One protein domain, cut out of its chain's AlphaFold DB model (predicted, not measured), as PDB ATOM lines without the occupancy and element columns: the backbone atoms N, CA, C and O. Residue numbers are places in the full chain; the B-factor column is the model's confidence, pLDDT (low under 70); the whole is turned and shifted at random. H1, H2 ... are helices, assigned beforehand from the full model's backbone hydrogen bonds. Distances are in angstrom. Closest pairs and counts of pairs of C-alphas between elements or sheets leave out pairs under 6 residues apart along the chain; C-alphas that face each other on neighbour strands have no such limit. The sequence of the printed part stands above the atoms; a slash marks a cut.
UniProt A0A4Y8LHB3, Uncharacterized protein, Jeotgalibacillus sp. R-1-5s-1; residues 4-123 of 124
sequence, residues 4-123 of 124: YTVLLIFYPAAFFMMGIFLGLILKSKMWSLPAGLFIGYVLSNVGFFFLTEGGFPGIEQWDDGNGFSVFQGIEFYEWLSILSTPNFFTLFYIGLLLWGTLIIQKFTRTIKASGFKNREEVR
ATOM      1  N   TYR A   4      11.088 -30.401  14.962       50.91
ATOM      2  CA  TYR A   4      10.027 -31.330  14.536       50.91
ATOM      3  C   TYR A   4       8.818 -31.439  15.489       50.91
ATOM      4  O   TYR A   4       7.675 -31.543  15.046       50.91
ATOM      5  N   THR A   5       9.049 -31.421  16.804       52.09
ATOM      6  CA  THR A   5       7.989 -31.585  17.817       52.09
ATOM      7  C   THR A   5       7.105 -30.342  17.907       52.09
ATOM      8  O   THR A   5       5.894 -30.449  18.086       52.09
ATOM      9  N   VAL A   6       7.695 -29.156  17.734       54.12
ATOM     10  CA  VAL A   6       6.956 -27.887  17.683       54.12
ATOM     11  C   VAL A   6       6.018 -27.895  16.468       54.12
ATOM     12  O   VAL A   6       4.844 -27.553  16.573       54.12
ATOM     13  N   LEU A   7       6.478 -28.403  15.330       57.62
ATOM     14  CA  LEU A   7       5.721 -28.406  14.075       57.62
ATOM     15  C   LEU A   7       4.542 -29.376  14.058       57.62
ATOM     16  O   LEU A   7       3.472 -29.020  13.564       57.62
ATOM     17  N   LEU A   8       4.692 -30.550  14.677       60.16
ATOM     18  CA  LEU A   8       3.597 -31.507  14.871       60.16
ATOM     19  C   LEU A   8       2.449 -30.947  15.722       60.16
ATOM     20  O   LEU A   8       1.331 -31.440  15.618       60.16
ATOM     21  N   ILE A   9       2.701 -29.922  16.540       64.56
ATOM     22  CA  ILE A   9       1.695 -29.316  17.419       64.56
ATOM     23  C   ILE A   9       1.142 -28.022  16.806       64.56
ATOM     24  O   ILE A   9      -0.073 -27.810  16.789       64.56
ATOM     25  N   PHE A  10       2.009 -27.163  16.262       71.69
ATOM     26  CA  PHE A  10       1.619 -25.837  15.778       71.69
ATOM     27  C   PHE A  10       0.891 -25.860  14.432       71.69
ATOM     28  O   PHE A  10      -0.067 -25.107  14.271       71.69
ATOM     29  N   TYR A  11       1.271 -26.722  13.480       75.94
ATOM     30  CA  TYR A  11       0.596 -26.776  12.174       75.94
ATOM     31  C   TYR A  11      -0.869 -27.233  12.276       75.94
ATOM     32  O   TYR A  11      -1.742 -26.532  11.759       75.94
ATOM     33  N   PRO A  12      -1.197 -28.332  12.988       80.88
ATOM     34  CA  PRO A  12      -2.591 -28.702  13.230       80.88
ATOM     35  C   PRO A  12      -3.399 -27.586  13.903       80.88
ATOM     36  O   PRO A  12      -4.523 -27.297  13.487       80.88
ATOM     37  N   ALA A  13      -2.817 -26.927  14.911       82.62
ATOM     38  CA  ALA A  13      -3.462 -25.824  15.617       82.62
ATOM     39  C   ALA A  13      -3.696 -24.610  14.702       82.62
ATOM     40  O   ALA A  13      -4.780 -24.028  14.725       82.62
ATOM     41  N   ALA A  14      -2.727 -24.257  13.853       82.50
ATOM     42  CA  ALA A  14      -2.847 -23.166  12.889       82.50
ATOM     43  C   ALA A  14      -3.950 -23.438  11.857       82.50
ATOM     44  O   ALA A  14      -4.780 -22.563  11.608       82.50
ATOM     45  N   PHE A  15      -4.025 -24.657  11.314       84.06
ATOM     46  CA  PHE A  15      -5.096 -25.052  10.391       84.06
ATOM     47  C   PHE A  15      -6.473 -25.026  11.052       84.06
ATOM     48  O   PHE A  15      -7.440 -24.544  10.457       84.06
ATOM     49  N   PHE A  16      -6.564 -25.484  12.300       85.00
ATOM     50  CA  PHE A  16      -7.800 -25.423  13.069       85.00
ATOM     51  C   PHE A  16      -8.242 -23.975  13.344       85.00
ATOM     52  O   PHE A  16      -9.397 -23.623  13.097       85.00
ATOM     53  N   MET A  17      -7.320 -23.108  13.780       86.19
ATOM     54  CA  MET A  17      -7.576 -21.681  14.025       86.19
ATOM     55  C   MET A  17      -7.954 -20.935  12.743       86.19
ATOM     56  O   MET A  17      -8.890 -20.134  12.749       86.19
ATOM     57  N   MET A  18      -7.286 -21.235  11.628       85.19
ATOM     58  CA  MET A  18      -7.646 -20.706  10.313       85.19
ATOM     59  C   MET A  18      -9.058 -21.150   9.915       85.19
ATOM     60  O   MET A  18      -9.844 -20.339   9.431       85.19
ATOM     61  N   GLY A  19      -9.421 -22.405  10.191       83.81
ATOM     62  CA  GLY A  19     -10.784 -22.910  10.022       83.81
ATOM     63  C   GLY A  19     -11.816 -22.116  10.826       83.81
ATOM     64  O   GLY A  19     -12.842 -21.701  10.288       83.81
ATOM     65  N   ILE A  20     -11.531 -21.825  12.096       85.69
ATOM     66  CA  ILE A  20     -12.392 -20.969  12.929       85.69
ATOM     67  C   ILE A  20     -12.532 -19.572  12.303       85.69
ATOM     68  O   ILE A  20     -13.643 -19.055  12.167       85.69
ATOM     69  N   PHE A  21     -11.429 -18.959  11.880       84.56
ATOM     70  CA  PHE A  21     -11.447 -17.621  11.291       84.56
ATOM     71  C   PHE A  21     -12.239 -17.573   9.975       84.56
ATOM     72  O   PHE A  21     -13.110 -16.717   9.789       84.56
ATOM     73  N   LEU A  22     -12.023 -18.551   9.092       81.88
ATOM     74  CA  LEU A  22     -12.783 -18.709   7.853       81.88
ATOM     75  C   LEU A  22     -14.270 -18.939   8.129       81.88
ATOM     76  O   LEU A  22     -15.115 -18.366   7.443       81.88
ATOM     77  N   GLY A  23     -14.619 -19.716   9.156       77.44
ATOM     78  CA  GLY A  23     -16.010 -19.930   9.546       77.44
ATOM     79  C   GLY A  23     -16.716 -18.665  10.047       77.44
ATOM     80  O   GLY A  23     -17.915 -18.514   9.794       77.44
ATOM     81  N   LEU A  24     -15.988 -17.732  10.671       81.62
ATOM     82  CA  LEU A  24     -16.503 -16.407  11.042       81.62
ATOM     83  C   LEU A  24     -16.723 -15.508   9.817       81.62
ATOM     84  O   LEU A  24     -17.769 -14.860   9.711       81.62
ATOM     85  N   ILE A  25     -15.764 -15.479   8.886       80.06
ATOM     86  CA  ILE A  25     -15.797 -14.597   7.705       80.06
ATOM     87  C   ILE A  25     -16.806 -15.083   6.666       80.06
ATOM     88  O   ILE A  25     -17.627 -14.311   6.168       80.06
ATOM     89  N   LEU A  26     -16.765 -16.372   6.330       71.81
ATOM     90  CA  LEU A  26     -17.472 -16.917   5.171       71.81
ATOM     91  C   LEU A  26     -18.971 -17.161   5.411       71.81
ATOM     92  O   LEU A  26     -19.646 -17.640   4.498       71.81
ATOM     93  N   LYS A  27     -19.494 -16.825   6.607       65.44
ATOM     94  CA  LYS A  27     -20.916 -16.843   7.018       65.44
ATOM     95  C   LYS A  27     -21.812 -17.714   6.127       65.44
ATOM     96  O   LYS A  27     -22.588 -17.174   5.352       65.44
ATOM     97  N   SER A  28     -21.726 -19.043   6.240       61.56
ATOM     98  CA  SER A  28     -22.649 -20.020   5.624       61.56
ATOM     99  C   SER A  28     -23.144 -19.678   4.198       61.56
ATOM    100  O   SER A  28     -24.308 -19.928   3.876       61.56
ATOM    101  N   LYS A  29     -22.308 -19.074   3.345       64.06
ATOM    102  CA  LYS A  29     -22.646 -18.847   1.935       64.06
ATOM    103  C   LYS A  29     -22.363 -20.128   1.156       64.06
ATOM    104  O   LYS A  29     -21.443 -20.856   1.500       64.06
ATOM    105  N   MET A  30     -23.098 -20.383   0.073       64.12
ATOM    106  CA  MET A  30     -22.922 -21.578  -0.776       64.12
ATOM    107  C   MET A  30     -21.456 -21.812  -1.207       64.12
ATOM    108  O   MET A  30     -21.016 -22.946  -1.346       64.12
ATOM    109  N   TRP A  31     -20.675 -20.733  -1.329       68.06
ATOM    110  CA  TRP A  31     -19.263 -20.744  -1.717       68.06
ATOM    111  C   TRP A  31     -18.264 -20.903  -0.562       68.06
ATOM    112  O   TRP A  31     -17.069 -21.031  -0.813       68.06
ATOM    113  N   SER A  32     -18.708 -20.926   0.699       68.69
ATOM    114  CA  SER A  32     -17.799 -21.001   1.849       68.69
ATOM    115  C   SER A  32     -17.064 -22.334   1.941       68.69
ATOM    116  O   SER A  32     -15.902 -22.371   2.330       68.69
ATOM    117  N   LEU A  33     -17.746 -23.430   1.593       73.56
ATOM    118  CA  LEU A  33     -17.183 -24.775   1.683       73.56
ATOM    119  C   LEU A  33     -16.160 -25.037   0.561       73.56
ATOM    120  O   LEU A  33     -15.037 -25.411   0.893       73.56
ATOM    121  N   PRO A  34     -16.462 -24.770  -0.730       80.50
ATOM    122  CA  PRO A  34     -15.471 -24.925  -1.795       80.50
ATOM    123  C   PRO A  34     -14.265 -23.996  -1.620       80.50
ATOM    124  O   PRO A  34     -13.134 -24.423  -1.827       80.50
ATOM    125  N   ALA A  35     -14.485 -22.750  -1.178       78.19
ATOM    126  CA  ALA A  35     -13.392 -21.816  -0.912       78.19
ATOM    127  C   ALA A  35     -12.499 -22.299   0.241       78.19
ATOM    128  O   ALA A  35     -11.279 -22.267   0.118       78.19
ATOM    129  N   GLY A  36     -13.087 -22.794   1.335       77.00
ATOM    130  CA  GLY A  36     -12.331 -23.360   2.455       77.00
ATOM    131  C   GLY A  36     -11.537 -24.608   2.065       77.00
ATOM    132  O   GLY A  36     -10.382 -24.739   2.459       77.00
ATOM    133  N   LEU A  37     -12.121 -25.485   1.240       81.75
ATOM    134  CA  LEU A  37     -11.435 -26.655   0.683       81.75
ATOM    135  C   LEU A  37     -10.245 -26.251  -0.188       81.75
ATOM    136  O   LEU A  37      -9.156 -26.783  -0.009       81.75
ATOM    137  N   PHE A  38     -10.436 -25.287  -1.092       84.19
ATOM    138  CA  PHE A  38      -9.375 -24.803  -1.970       84.19
ATOM    139  C   PHE A  38      -8.243 -24.132  -1.184       84.19
ATOM    140  O   PHE A  38      -7.078 -24.473  -1.366       84.19
ATOM    141  N   ILE A  39      -8.578 -23.234  -0.254       82.12
ATOM    142  CA  ILE A  39      -7.597 -22.557   0.605       82.12
ATOM    143  C   ILE A  39      -6.849 -23.575   1.472       82.12
ATOM    144  O   ILE A  39      -5.626 -23.524   1.556       82.12
ATOM    145  N   GLY A  40      -7.563 -24.520   2.088       82.12
ATOM    146  CA  GLY A  40      -6.955 -25.569   2.904       82.12
ATOM    147  C   GLY A  40      -6.032 -26.478   2.100       82.12
ATOM    148  O   GLY A  40      -4.952 -26.821   2.574       82.12
ATOM    149  N   TYR A  41      -6.413 -26.820   0.871       85.31
ATOM    150  CA  TYR A  41      -5.588 -27.601  -0.046       85.31
ATOM    151  C   TYR A  41      -4.300 -26.871  -0.421       85.31
ATOM    152  O   TYR A  41      -3.213 -27.408  -0.230       85.31
ATOM    153  N   VAL A  42      -4.407 -25.616  -0.864       85.06
ATOM    154  CA  VAL A  42      -3.237 -24.806  -1.223       85.06
ATOM    155  C   VAL A  42      -2.317 -24.634  -0.018       85.06
ATOM    156  O   VAL A  42      -1.140 -24.968  -0.099       85.06
ATOM    157  N   LEU A  43      -2.843 -24.190   1.126       82.75
ATOM    158  CA  LEU A  43      -2.027 -23.952   2.319       82.75
ATOM    159  C   LEU A  43      -1.366 -25.224   2.847       82.75
ATOM    160  O   LEU A  43      -0.262 -25.148   3.377       82.75
ATOM    161  N   SER A  44      -2.022 -26.381   2.750       82.56
ATOM    162  CA  SER A  44      -1.455 -27.628   3.279       82.56
ATOM    163  C   SER A  44      -0.334 -28.160   2.398       82.56
ATOM    164  O   SER A  44       0.684 -28.587   2.936       82.56
ATOM    165  N   ASN A  45      -0.462 -28.050   1.075       83.00
ATOM    166  CA  ASN A  45       0.617 -28.403   0.151       83.00
ATOM    167  C   ASN A  45       1.798 -27.426   0.263       83.00
ATOM    168  O   ASN A  45       2.943 -27.861   0.341       83.00
ATOM    169  N   VAL A  46       1.529 -26.118   0.372       80.62
ATOM    170  CA  VAL A  46       2.564 -25.091   0.605       80.62
ATOM    171  C   VAL A  46       3.275 -25.314   1.937       80.62
ATOM    172  O   VAL A  46       4.499 -25.268   2.003       80.62
ATOM    173  N   GLY A  47       2.512 -25.575   2.999       77.38
ATOM    174  CA  GLY A  47       3.048 -25.854   4.325       77.38
ATOM    175  C   GLY A  47       3.889 -27.123   4.352       77.38
ATOM    176  O   GLY A  47       4.960 -27.134   4.942       77.38
ATOM    177  N   PHE A  48       3.444 -28.183   3.677       76.69
ATOM    178  CA  PHE A  48       4.219 -29.414   3.583       76.69
ATOM    179  C   PHE A  48       5.532 -29.207   2.827       76.69
ATOM    180  O   PHE A  48       6.572 -29.603   3.338       76.69
ATOM    181  N   PHE A  49       5.494 -28.537   1.672       78.69
ATOM    182  CA  PHE A  49       6.695 -28.199   0.907       78.69
ATOM    183  C   PHE A  49       7.683 -27.366   1.730       78.69
ATOM    184  O   PHE A  49       8.868 -27.680   1.810       78.69
ATOM    185  N   PHE A  50       7.173 -26.337   2.410       77.31
ATOM    186  CA  PHE A  50       7.969 -25.517   3.312       77.31
ATOM    187  C   PHE A  50       8.667 -26.375   4.372       77.31
ATOM    188  O   PHE A  50       9.840 -26.171   4.637       77.31
ATOM    189  N   LEU A  51       7.996 -27.386   4.927       73.94
ATOM    190  CA  LEU A  51       8.592 -28.279   5.922       73.94
ATOM    191  C   LEU A  51       9.598 -29.273   5.334       73.94
ATOM    192  O   LEU A  51      10.602 -29.557   5.984       73.94
ATOM    193  N   THR A  52       9.346 -29.813   4.141       73.50
ATOM    194  CA  THR A  52      10.253 -30.780   3.502       73.50
ATOM    195  C   THR A  52      11.550 -30.140   3.029       73.50
ATOM    196  O   THR A  52      12.595 -30.773   3.132       73.50
ATOM    197  N   GLU A  53      11.501 -28.886   2.582       73.44
ATOM    198  CA  GLU A  53      12.675 -28.129   2.116       73.44
ATOM    199  C   GLU A  53      13.433 -27.406   3.248       73.44
ATOM    200  O   GLU A  53      14.349 -26.615   3.008       73.44
ATOM    201  N   GLY A  54      13.055 -27.643   4.509       68.06
ATOM    202  CA  GLY A  54      13.717 -27.028   5.663       68.06
ATOM    203  C   GLY A  54      13.378 -25.546   5.866       68.06
ATOM    204  O   GLY A  54      14.157 -24.778   6.433       68.06
ATOM    205  N   GLY A  55      12.204 -25.125   5.407       64.06
ATOM    206  CA  GLY A  55      11.590 -23.851   5.738       64.06
ATOM    207  C   GLY A  55      11.174 -23.862   7.203       64.06
ATOM    208  O   GLY A  55      10.138 -24.405   7.583       64.06
ATOM    209  N   PHE A  56      11.998 -23.263   8.052       67.06
ATOM    210  CA  PHE A  56      11.677 -23.028   9.454       67.06
ATOM    211  C   PHE A  56      11.629 -21.514   9.683       67.06
ATOM    212  O   PHE A  56      12.606 -20.822   9.396       67.06
ATOM    213  N   PRO A  57      10.499 -20.948  10.147       55.28
ATOM    214  CA  PRO A  57      10.438 -19.537  10.484       55.28
ATOM    215  C   PRO A  57      11.251 -19.335  11.766       55.28
ATOM    216  O   PRO A  57      10.981 -19.999  12.760       55.28
ATOM    217  N   GLY A  58      12.260 -18.460  11.715       52.78
ATOM    218  CA  GLY A  58      13.316 -18.319  12.724       52.78
ATOM    219  C   GLY A  58      12.839 -18.202  14.175       52.78
ATOM    220  O   GLY A  58      12.600 -17.102  14.671       52.78
ATOM    221  N   ILE A  59      12.788 -19.339  14.873       49.09
ATOM    222  CA  ILE A  59      12.749 -19.419  16.343       49.09
ATOM    223  C   ILE A  59      14.135 -19.770  16.900       49.09
ATOM    224  O   ILE A  59      14.261 -20.136  18.063       49.09
ATOM    225  N   GLU A  60      15.193 -19.671  16.098       44.44
ATOM    226  CA  GLU A  60      16.529 -20.044  16.538       44.44
ATOM    227  C   GLU A  60      17.506 -18.936  16.174       44.44
ATOM    228  O   GLU A  60      17.684 -18.573  15.017       44.44
ATOM    229  N   GLN A  61      18.156 -18.391  17.197       46.72
ATOM    230  CA  GLN A  61      19.244 -17.431  17.061       46.72
ATOM    231  C   GLN A  61      20.502 -18.083  16.428       46.72
ATOM    232  O   GLN A  61      21.510 -17.398  16.290       46.72
ATOM    233  N   TRP A  62      20.437 -19.382  16.070       53.19
ATOM    234  CA  TRP A  62      21.560 -20.231  15.644       53.19
ATOM    235  C   TRP A  62      21.195 -21.455  14.762       53.19
ATOM    236  O   TRP A  62      22.060 -22.308  14.592       53.19
ATOM    237  N   ASP A  63      19.975 -21.588  14.220       52.00
ATOM    238  CA  ASP A  63      19.610 -22.738  13.357       52.00
ATOM    239  C   ASP A  63      19.413 -22.251  11.919       52.00
ATOM    240  O   ASP A  63      18.558 -21.397  11.654       52.00
ATOM    241  N   ASP A  64      20.243 -22.765  11.009       56.66
ATOM    242  CA  ASP A  64      20.325 -22.408   9.586       56.66
ATOM    243  C   ASP A  64      19.118 -22.961   8.800       56.66
ATOM    244  O   ASP A  64      19.244 -23.712   7.834       56.66
ATOM    245  N   GLY A  65      17.904 -22.629   9.233       59.00
ATOM    246  CA  GLY A  65      16.695 -22.884   8.463       59.00
ATOM    247  C   GLY A  65      16.635 -21.955   7.254       59.00
ATOM    248  O   GLY A  65      16.807 -20.743   7.377       59.00
ATOM    249  N   ASN A  66      16.287 -22.497   6.086       65.25
ATOM    250  CA  ASN A  66      16.088 -21.703   4.868       65.25
ATOM    251  C   ASN A  66      14.927 -20.691   5.027       65.25
ATOM    252  O   ASN A  66      14.833 -19.687   4.323       65.25
ATOM    253  N   GLY A  67      14.023 -20.901   5.990       73.12
ATOM    254  CA  GLY A  67      12.879 -20.015   6.208       73.12
ATOM    255  C   GLY A  67      12.075 -19.839   4.919       73.12
ATOM    256  O   GLY A  67      11.814 -20.806   4.214       73.12
ATOM    257  N   PHE A  68      11.694 -18.606   4.573       74.44
ATOM    258  CA  PHE A  68      10.993 -18.334   3.308       74.44
ATOM    259  C   PHE A  68      11.895 -18.407   2.063       74.44
ATOM    260  O   PHE A  68      11.375 -18.304   0.950       74.44
ATOM    261  N   SER A  69      13.214 -18.596   2.207       75.69
ATOM    262  CA  SER A  69      14.114 -18.749   1.056       75.69
ATOM    263  C   SER A  69      13.899 -20.066   0.310       75.69
ATOM    264  O   SER A  69      14.241 -20.133  -0.865       75.69
ATOM    265  N   VAL A  70      13.226 -21.055   0.917       74.50
ATOM    266  CA  VAL A  70      12.818 -22.299   0.233       74.50
ATOM    267  C   VAL A  70      11.944 -22.055  -0.993       74.50
ATOM    268  O   VAL A  70      11.842 -22.915  -1.854       74.50
ATOM    269  N   PHE A  71      11.304 -20.885  -1.079       79.94
ATOM    270  CA  PHE A  71      10.486 -20.499  -2.225       79.94
ATOM    271  C   PHE A  71      11.264 -19.738  -3.308       79.94
ATOM    272  O   PHE A  71      10.691 -19.400  -4.346       79.94
ATOM    273  N   GLN A  72      12.544 -19.421  -3.085       80.69
ATOM    274  CA  GLN A  72      13.366 -18.720  -4.069       80.69
ATOM    275  C   GLN A  72      13.809 -19.673  -5.177       80.69
ATOM    276  O   GLN A  72      14.300 -20.763  -4.915       80.69
ATOM    277  N   GLY A  73      13.658 -19.236  -6.427       78.19
ATOM    278  CA  GLY A  73      14.071 -20.015  -7.595       78.19
ATOM    279  C   GLY A  73      13.071 -21.078  -8.054       78.19
ATOM    280  O   GLY A  73      13.346 -21.725  -9.053       78.19
ATOM    281  N   ILE A  74      11.915 -21.219  -7.389       82.06
ATOM    282  CA  ILE A  74      10.860 -22.143  -7.824       82.06
ATOM    283  C   ILE A  74      10.189 -21.611  -9.087       82.06
ATOM    284  O   ILE A  74       9.566 -20.540  -9.079       82.06
ATOM    285  N   GLU A  75      10.259 -22.388 -10.161       86.62
ATOM    286  CA  GLU A  75       9.572 -22.071 -11.406       86.62
ATOM    287  C   GLU A  75       8.062 -22.356 -11.321       86.62
ATOM    288  O   GLU A  75       7.570 -23.133 -10.501       86.62
ATOM    289  N   PHE A  76       7.268 -21.732 -12.193       79.00
ATOM    290  CA  PHE A  76       5.805 -21.859 -12.143       79.00
ATOM    291  C   PHE A  76       5.311 -23.312 -12.292       79.00
ATOM    292  O   PHE A  76       4.313 -23.696 -11.677       79.00
ATOM    293  N   TYR A  77       6.004 -24.141 -13.078       81.31
ATOM    294  CA  TYR A  77       5.643 -25.554 -13.230       81.31
ATOM    295  C   TYR A  77       5.922 -26.365 -11.953       81.31
ATOM    296  O   TYR A  77       5.193 -27.311 -11.655       81.31
ATOM    297  N   GLU A  78       6.925 -25.973 -11.168       77.38
ATOM    298  CA  GLU A  78       7.270 -26.604  -9.890       77.38
ATOM    299  C   GLU A  78       6.232 -26.247  -8.831       77.38
ATOM    300  O   GLU A  78       5.750 -27.129  -8.123       77.38
ATOM    301  N   TRP A  79       5.765 -24.993  -8.819       80.69
ATOM    302  CA  TRP A  79       4.603 -24.576  -8.029       80.69
ATOM    303  C   TRP A  79       3.363 -25.418  -8.333       80.69
ATOM    304  O   TRP A  79       2.684 -25.886  -7.418       80.69
ATOM    305  N   LEU A  80       3.074 -25.647  -9.615       80.00
ATOM    306  CA  LEU A  80       1.985 -26.524 -10.039       80.00
ATOM    307  C   LEU A  80       2.192 -27.963  -9.561       80.00
ATOM    308  O   LEU A  80       1.237 -28.571  -9.079       80.00
ATOM    309  N   SER A  81       3.412 -28.494  -9.639       79.25
ATOM    310  CA  SER A  81       3.747 -29.846  -9.168       79.25
ATOM    311  C   SER A  81       3.556 -30.002  -7.655       79.25
ATOM    312  O   SER A  81       2.939 -30.968  -7.198       79.25
ATOM    313  N   ILE A  82       4.020 -29.025  -6.870       79.19
ATOM    314  CA  ILE A  82       3.842 -28.971  -5.412       79.19
ATOM    315  C   ILE A  82       2.352 -28.946  -5.063       79.19
ATOM    316  O   ILE A  82       1.890 -29.688  -4.197       79.19
ATOM    317  N   LEU A  83       1.575 -28.117  -5.762       80.19
ATOM    318  CA  LEU A  83       0.148 -27.978  -5.502       80.19
ATOM    319  C   LEU A  83      -0.667 -29.185  -5.954       80.19
ATOM    320  O   LEU A  83      -1.717 -29.404  -5.372       80.19
ATOM    321  N   SER A  84      -0.220 -29.944  -6.956       77.19
ATOM    322  CA  SER A  84      -0.963 -31.066  -7.552       77.19
ATOM    323  C   SER A  84      -0.629 -32.435  -6.959       77.19
ATOM    324  O   SER A  84      -1.270 -33.419  -7.329       77.19
ATOM    325  N   THR A  85       0.304 -32.505  -6.006       74.31
ATOM    326  CA  THR A  85       0.693 -33.749  -5.327       74.31
ATOM    327  C   THR A  85       0.034 -33.827  -3.944       74.31
ATOM    328  O   THR A  85       0.632 -33.405  -2.954       74.31
ATOM    329  N   PRO A  86      -1.211 -34.334  -3.826       67.62
ATOM    330  CA  PRO A  86      -1.852 -34.474  -2.524       67.62
ATOM    331  C   PRO A  86      -1.098 -35.495  -1.669       67.62
ATOM    332  O   PRO A  86      -0.807 -36.600  -2.131       67.62
ATOM    333  N   ASN A  87      -0.848 -35.169  -0.403       72.12
ATOM    334  CA  ASN A  87      -0.327 -36.128   0.565       72.12
ATOM    335  C   ASN A  87      -1.361 -36.426   1.672       72.12
ATOM    336  O   ASN A  87      -2.423 -35.805   1.768       72.12
ATOM    337  N   PHE A  88      -1.053 -37.398   2.532       75.06
ATOM    338  CA  PHE A  88      -1.913 -37.760   3.663       75.06
ATOM    339  C   PHE A  88      -2.162 -36.591   4.643       75.06
ATOM    340  O   PHE A  88      -3.286 -36.382   5.100       75.06
ATOM    341  N   PHE A  89      -1.133 -35.795   4.930       73.25
ATOM    342  CA  PHE A  89      -1.219 -34.574   5.733       73.25
ATOM    343  C   PHE A  89      -2.113 -33.500   5.093       73.25
ATOM    344  O   PHE A  89      -2.837 -32.829   5.824       73.25
ATOM    345  N   THR A  90      -2.157 -33.377   3.763       77.56
ATOM    346  CA  THR A  90      -3.071 -32.483   3.030       77.56
ATOM    347  C   THR A  90      -4.521 -32.773   3.423       77.56
ATOM    348  O   THR A  90      -5.258 -31.875   3.828       77.56
ATOM    349  N   LEU A  91      -4.926 -34.047   3.399       81.06
ATOM    350  CA  LEU A  91      -6.276 -34.464   3.799       81.06
ATOM    351  C   LEU A  91      -6.538 -34.226   5.290       81.06
ATOM    352  O   LEU A  91      -7.610 -33.742   5.657       81.06
ATOM    353  N   PHE A  92      -5.560 -34.526   6.147       83.88
ATOM    354  CA  PHE A  92      -5.665 -34.307   7.590       83.88
ATOM    355  C   PHE A  92      -5.854 -32.821   7.942       83.88
ATOM    356  O   PHE A  92      -6.759 -32.467   8.703       83.88
ATOM    357  N   TYR A  93      -5.053 -31.935   7.348       83.50
ATOM    358  CA  TYR A  93      -5.112 -30.494   7.581       83.50
ATOM    359  C   TYR A  93      -6.373 -29.850   7.003       83.50
ATOM    360  O   TYR A  93      -6.985 -29.009   7.666       83.50
ATOM    361  N   ILE A  94      -6.827 -30.287   5.823       85.44
ATOM    362  CA  ILE A  94      -8.140 -29.897   5.290       85.44
ATOM    363  C   ILE A  94      -9.249 -30.336   6.252       85.44
ATOM    364  O   ILE A  94     -10.143 -29.547   6.554       85.44
ATOM    365  N   GLY A  95      -9.178 -31.562   6.776       87.00
ATOM    366  CA  GLY A  95     -10.125 -32.072   7.767       87.00
ATOM    367  C   GLY A  95     -10.203 -31.187   9.012       87.00
ATOM    368  O   GLY A  95     -11.297 -30.794   9.417       87.00
ATOM    369  N   LEU A  96      -9.054 -30.798   9.575       87.88
ATOM    370  CA  LEU A  96      -8.982 -29.884  10.722       87.88
ATOM    371  C   LEU A  96      -9.554 -28.498  10.417       87.88
ATOM    372  O   LEU A  96     -10.307 -27.952  11.226       87.88
ATOM    373  N   LEU A  97      -9.237 -27.943   9.248       87.62
ATOM    374  CA  LEU A  97      -9.749 -26.647   8.813       87.62
ATOM    375  C   LEU A  97     -11.274 -26.675   8.660       87.62
ATOM    376  O   LEU A  97     -11.972 -25.786   9.159       87.62
ATOM    377  N   LEU A  98     -11.815 -27.717   8.025       86.44
ATOM    378  CA  LEU A  98     -13.259 -27.915   7.915       86.44
ATOM    379  C   LEU A  98     -13.900 -28.082   9.290       86.44
ATOM    380  O   LEU A  98     -14.944 -27.489   9.553       86.44
ATOM    381  N   TRP A  99     -13.275 -28.846  10.182       88.81
ATOM    382  CA  TRP A  99     -13.801 -29.075  11.520       88.81
ATOM    383  C   TRP A  99     -13.885 -27.775  12.330       88.81
ATOM    384  O   TRP A  99     -14.951 -27.463  12.865       88.81
ATOM    385  N   GLY A 100     -12.827 -26.954  12.321       86.19
ATOM    386  CA  GLY A 100     -12.838 -25.619  12.931       86.19
ATOM    387  C   GLY A 100     -13.919 -24.710  12.336       86.19
ATOM    388  O   GLY A 100     -14.668 -24.059  13.069       86.19
ATOM    389  N   THR A 101     -14.078 -24.745  11.010       84.50
ATOM    390  CA  THR A 101     -15.115 -23.994  10.282       84.50
ATOM    391  C   THR A 101     -16.528 -24.415  10.704       84.50
ATOM    392  O   THR A 101     -17.391 -23.572  10.955       84.50
ATOM    393  N   LEU A 102     -16.792 -25.720  10.807       84.50
ATOM    394  CA  LEU A 102     -18.106 -26.253  11.167       84.50
ATOM    395  C   LEU A 102     -18.466 -25.958  12.627       84.50
ATOM    396  O   LEU A 102     -19.609 -25.585  12.910       84.50
ATOM    397  N   ILE A 103     -17.500 -26.081  13.543       87.69
ATOM    398  CA  ILE A 103     -17.692 -25.790  14.971       87.69
ATOM    399  C   ILE A 103     -18.144 -24.344  15.155       87.69
ATOM    400  O   ILE A 103     -19.176 -24.095  15.786       87.69
ATOM    401  N   ILE A 104     -17.420 -23.389  14.570       87.56
ATOM    402  CA  ILE A 104     -17.733 -21.975  14.776       87.56
ATOM    403  C   ILE A 104     -19.042 -21.572  14.094       87.56
ATOM    404  O   ILE A 104     -19.818 -20.793  14.654       87.56
ATOM    405  N   GLN A 105     -19.352 -22.143  12.926       83.25
ATOM    406  CA  GLN A 105     -20.632 -21.910  12.260       83.25
ATOM    407  C   GLN A 105     -21.802 -22.433  13.099       83.25
ATOM    408  O   GLN A 105     -22.812 -21.737  13.237       83.25
ATOM    409  N   LYS A 106     -21.664 -23.622  13.702       84.19
ATOM    410  CA  LYS A 106     -22.672 -24.182  14.613       84.19
ATOM    411  C   LYS A 106     -22.848 -23.294  15.844       84.19
ATOM    412  O   LYS A 106     -23.975 -22.929  16.165       84.19
ATOM    413  N   PHE A 107     -21.752 -22.882  16.479       86.19
ATOM    414  CA  PHE A 107     -21.782 -22.030  17.669       86.19
ATOM    415  C   PHE A 107     -22.432 -20.665  17.394       86.19
ATOM    416  O   PHE A 107     -23.333 -20.235  18.115       86.19
ATOM    417  N   THR A 108     -22.062 -20.026  16.281       83.31
ATOM    418  CA  THR A 108     -22.626 -18.734  15.861       83.31
ATOM    419  C   THR A 108     -24.129 -18.832  15.576       83.31
ATOM    420  O   THR A 108     -24.885 -17.920  15.919       83.31
ATOM    421  N   ARG A 109     -24.596 -19.940  14.980       81.81
ATOM    422  CA  ARG A 109     -26.033 -20.186  14.762       81.81
ATOM    423  C   ARG A 109     -26.790 -20.332  16.082       81.81
ATOM    424  O   ARG A 109     -27.842 -19.714  16.226       81.81
ATOM    425  N   THR A 110     -26.248 -21.080  17.042       81.94
ATOM    426  CA  THR A 110     -26.861 -21.260  18.369       81.94
ATOM    427  C   THR A 110     -27.003 -19.932  19.114       81.94
ATOM    428  O   THR A 110     -28.086 -19.638  19.613       81.94
ATOM    429  N   ILE A 111     -25.959 -19.093  19.124       81.50
ATOM    430  CA  ILE A 111     -26.005 -17.758  19.751       81.50
ATOM    431  C   ILE A 111     -27.064 -16.872  19.092       81.50
ATOM    432  O   ILE A 111     -27.801 -16.151  19.765       81.50
ATOM    433  N   LYS A 112     -27.166 -16.916  17.761       79.25
ATOM    434  CA  LYS A 112     -28.167 -16.126  17.040       79.25
ATOM    435  C   LYS A 112     -29.594 -16.573  17.382       79.25
ATOM    436  O   LYS A 112     -30.466 -15.721  17.525       79.25
ATOM    437  N   ALA A 113     -29.822 -17.879  17.530       75.38
ATOM    438  CA  ALA A 113     -31.124 -18.435  17.894       75.38
ATOM    439  C   ALA A 113     -31.529 -18.084  19.337       75.38
ATOM    440  O   ALA A 113     -32.659 -17.651  19.564       75.38
ATOM    441  N   SER A 114     -30.610 -18.194  20.302       75.25
ATOM    442  CA  SER A 114     -30.886 -17.828  21.700       75.25
ATOM    443  C   SER A 114     -31.130 -16.326  21.873       75.25
ATOM    444  O   SER A 114     -32.030 -15.924  22.609       75.25
ATOM    445  N   GLY A 115     -30.392 -15.487  21.139       73.00
ATOM    446  CA  GLY A 115     -30.608 -14.041  21.126       73.00
ATOM    447  C   GLY A 115     -31.946 -13.617  20.511       73.00
ATOM    448  O   GLY A 115     -32.482 -12.582  20.898       73.00
ATOM    449  N   PHE A 116     -32.498 -14.395  19.575       67.06
ATOM    450  CA  PHE A 116     -33.819 -14.130  18.995       67.06
ATOM    451  C   PHE A 116     -34.937 -14.471  19.986       67.06
ATOM    452  O   PHE A 116     -35.797 -13.631  20.232       67.06
ATOM    453  N   LYS A 117     -34.849 -15.638  20.641       69.31
ATOM    454  CA  LYS A 117     -35.812 -16.071  21.664       69.31
ATOM    455  C   LYS A 117     -35.929 -15.067  22.823       69.31
ATOM    456  O   LYS A 117     -37.031 -14.681  23.190       69.31
ATOM    457  N   ASN A 118     -34.798 -14.563  23.325       70.69
ATOM    458  CA  ASN A 118     -34.787 -13.544  24.385       70.69
ATOM    459  C   ASN A 118     -35.447 -12.217  23.965       70.69
ATOM    460  O   ASN A 118     -35.993 -11.509  24.801       70.69
ATOM    461  N   ARG A 119     -35.396 -11.838  22.680       67.06
ATOM    462  CA  ARG A 119     -36.056 -10.607  22.205       67.06
ATOM    463  C   ARG A 119     -37.567 -10.757  22.070       67.06
ATOM    464  O   ARG A 119     -38.254  -9.743  22.143       67.06
ATOM    465  N   GLU A 120     -38.064 -11.967  21.831       66.19
ATOM    466  CA  GLU A 120     -39.502 -12.246  21.798       66.19
ATOM    467  C   GLU A 120     -40.094 -12.262  23.212       66.19
ATOM    468  O   GLU A 120     -41.099 -11.596  23.427       66.19
ATOM    469  N   GLU A 121     -39.422 -12.889  24.188       63.16
ATOM    470  CA  GLU A 121     -39.855 -12.885  25.602       63.16
ATOM    471  C   GLU A 121     -39.879 -11.480  26.230       63.16
ATOM    472  O   GLU A 121     -40.726 -11.195  27.063       63.16
ATOM    473  N   VAL A 122     -38.989 -10.567  25.823       70.50
ATOM    474  CA  VAL A 122     -38.994  -9.170  26.316       70.50
ATOM    475  C   VAL A 122     -40.097  -8.317  25.660       70.50
ATOM    476  O   VAL A 122     -40.390  -7.219  26.131       70.50
ATOM    477  N   ARG A 123     -40.691  -8.773  24.550       59.91
ATOM    478  CA  ARG A 123     -41.734  -8.038  23.807       59.91
ATOM    479  C   ARG A 123     -43.162  -8.505  24.107       59.91
ATOM    480  O   ARG A 123     -44.083  -7.804  23.687       59.91
TER     481      ARG A 123
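This is residues 4 to 123 of the 124 residues of an uncharacterized protein of Jeotgalibacillus sp. R-1-5s-1 (UniProt A0A4Y8LHB3). A helical hairpin of H1 and H2 is crossed by the first part of the long helix H5, and residues 110 to 123 stick out beyond it as an arm. H3 and H4 pack on H2 toward the end away from the arm, where the long loop of residues 53 to 66 also lies. The printed part has 120 residues with five named helices, H1 to H5 in order, and no named strand, an all-helix class. It is loose, with a radius of gyration of the C-alphas of 18.8 A, and spans 65 by 34 by 22 A.

H5, residues 88 to 121, touches H1, residues 4 to 25, with residues 93 to 105 alone; the closest C-alphas, of Gly 19 and Leu 97, are 4.1 A apart, at a steep tilt of 39 degrees, the same way. H5 touches H2, residues 32 to 52, with residues 89 to 98 alone, closest at the C-alphas of Gly 40 and Ile 94, 5.1 A; the tilt of 38 degrees, opposite ways, is only just steep. H1 and H2 form a hairpin and touch, closest at the C-alphas of Leu 22 and Gly 36, 7.1 A, with a shallow tilt of 19 degrees. H1, H2 and H5 form an up-and-down bundle, each running against the one before. H2 is the hub, also touching H3, residues 67 to 71, and H4, residues 76 to 84; the closest C-alphas are Phe 50 and Val 70, 6.6 A, and Asn 45 and Leu 83, 5.7 A. In H2, H4 and H5 every O i to N i+4 pair is within hydrogen-bond range, in H1 16 of 18, and in H3 0 of 1, with 1 of 2 O i to N i+3 pairs.

H5 is 50.4 A long, H1 31.5 A, H2 29.8 A, H4 12.3 A and H3 8.8 A. C-alpha 4 is at (10.027, -31.330, 14.536) and C-alpha 121 at (-39.855, -12.885, 25.602).

The two farthest C-alphas, of Asp 64 and Arg 123, are 65.3 A apart. The printed part has no cut, and the link H2 to H3 is long. The pLDDT is under 70 in 32 residues, among them 54 to 66.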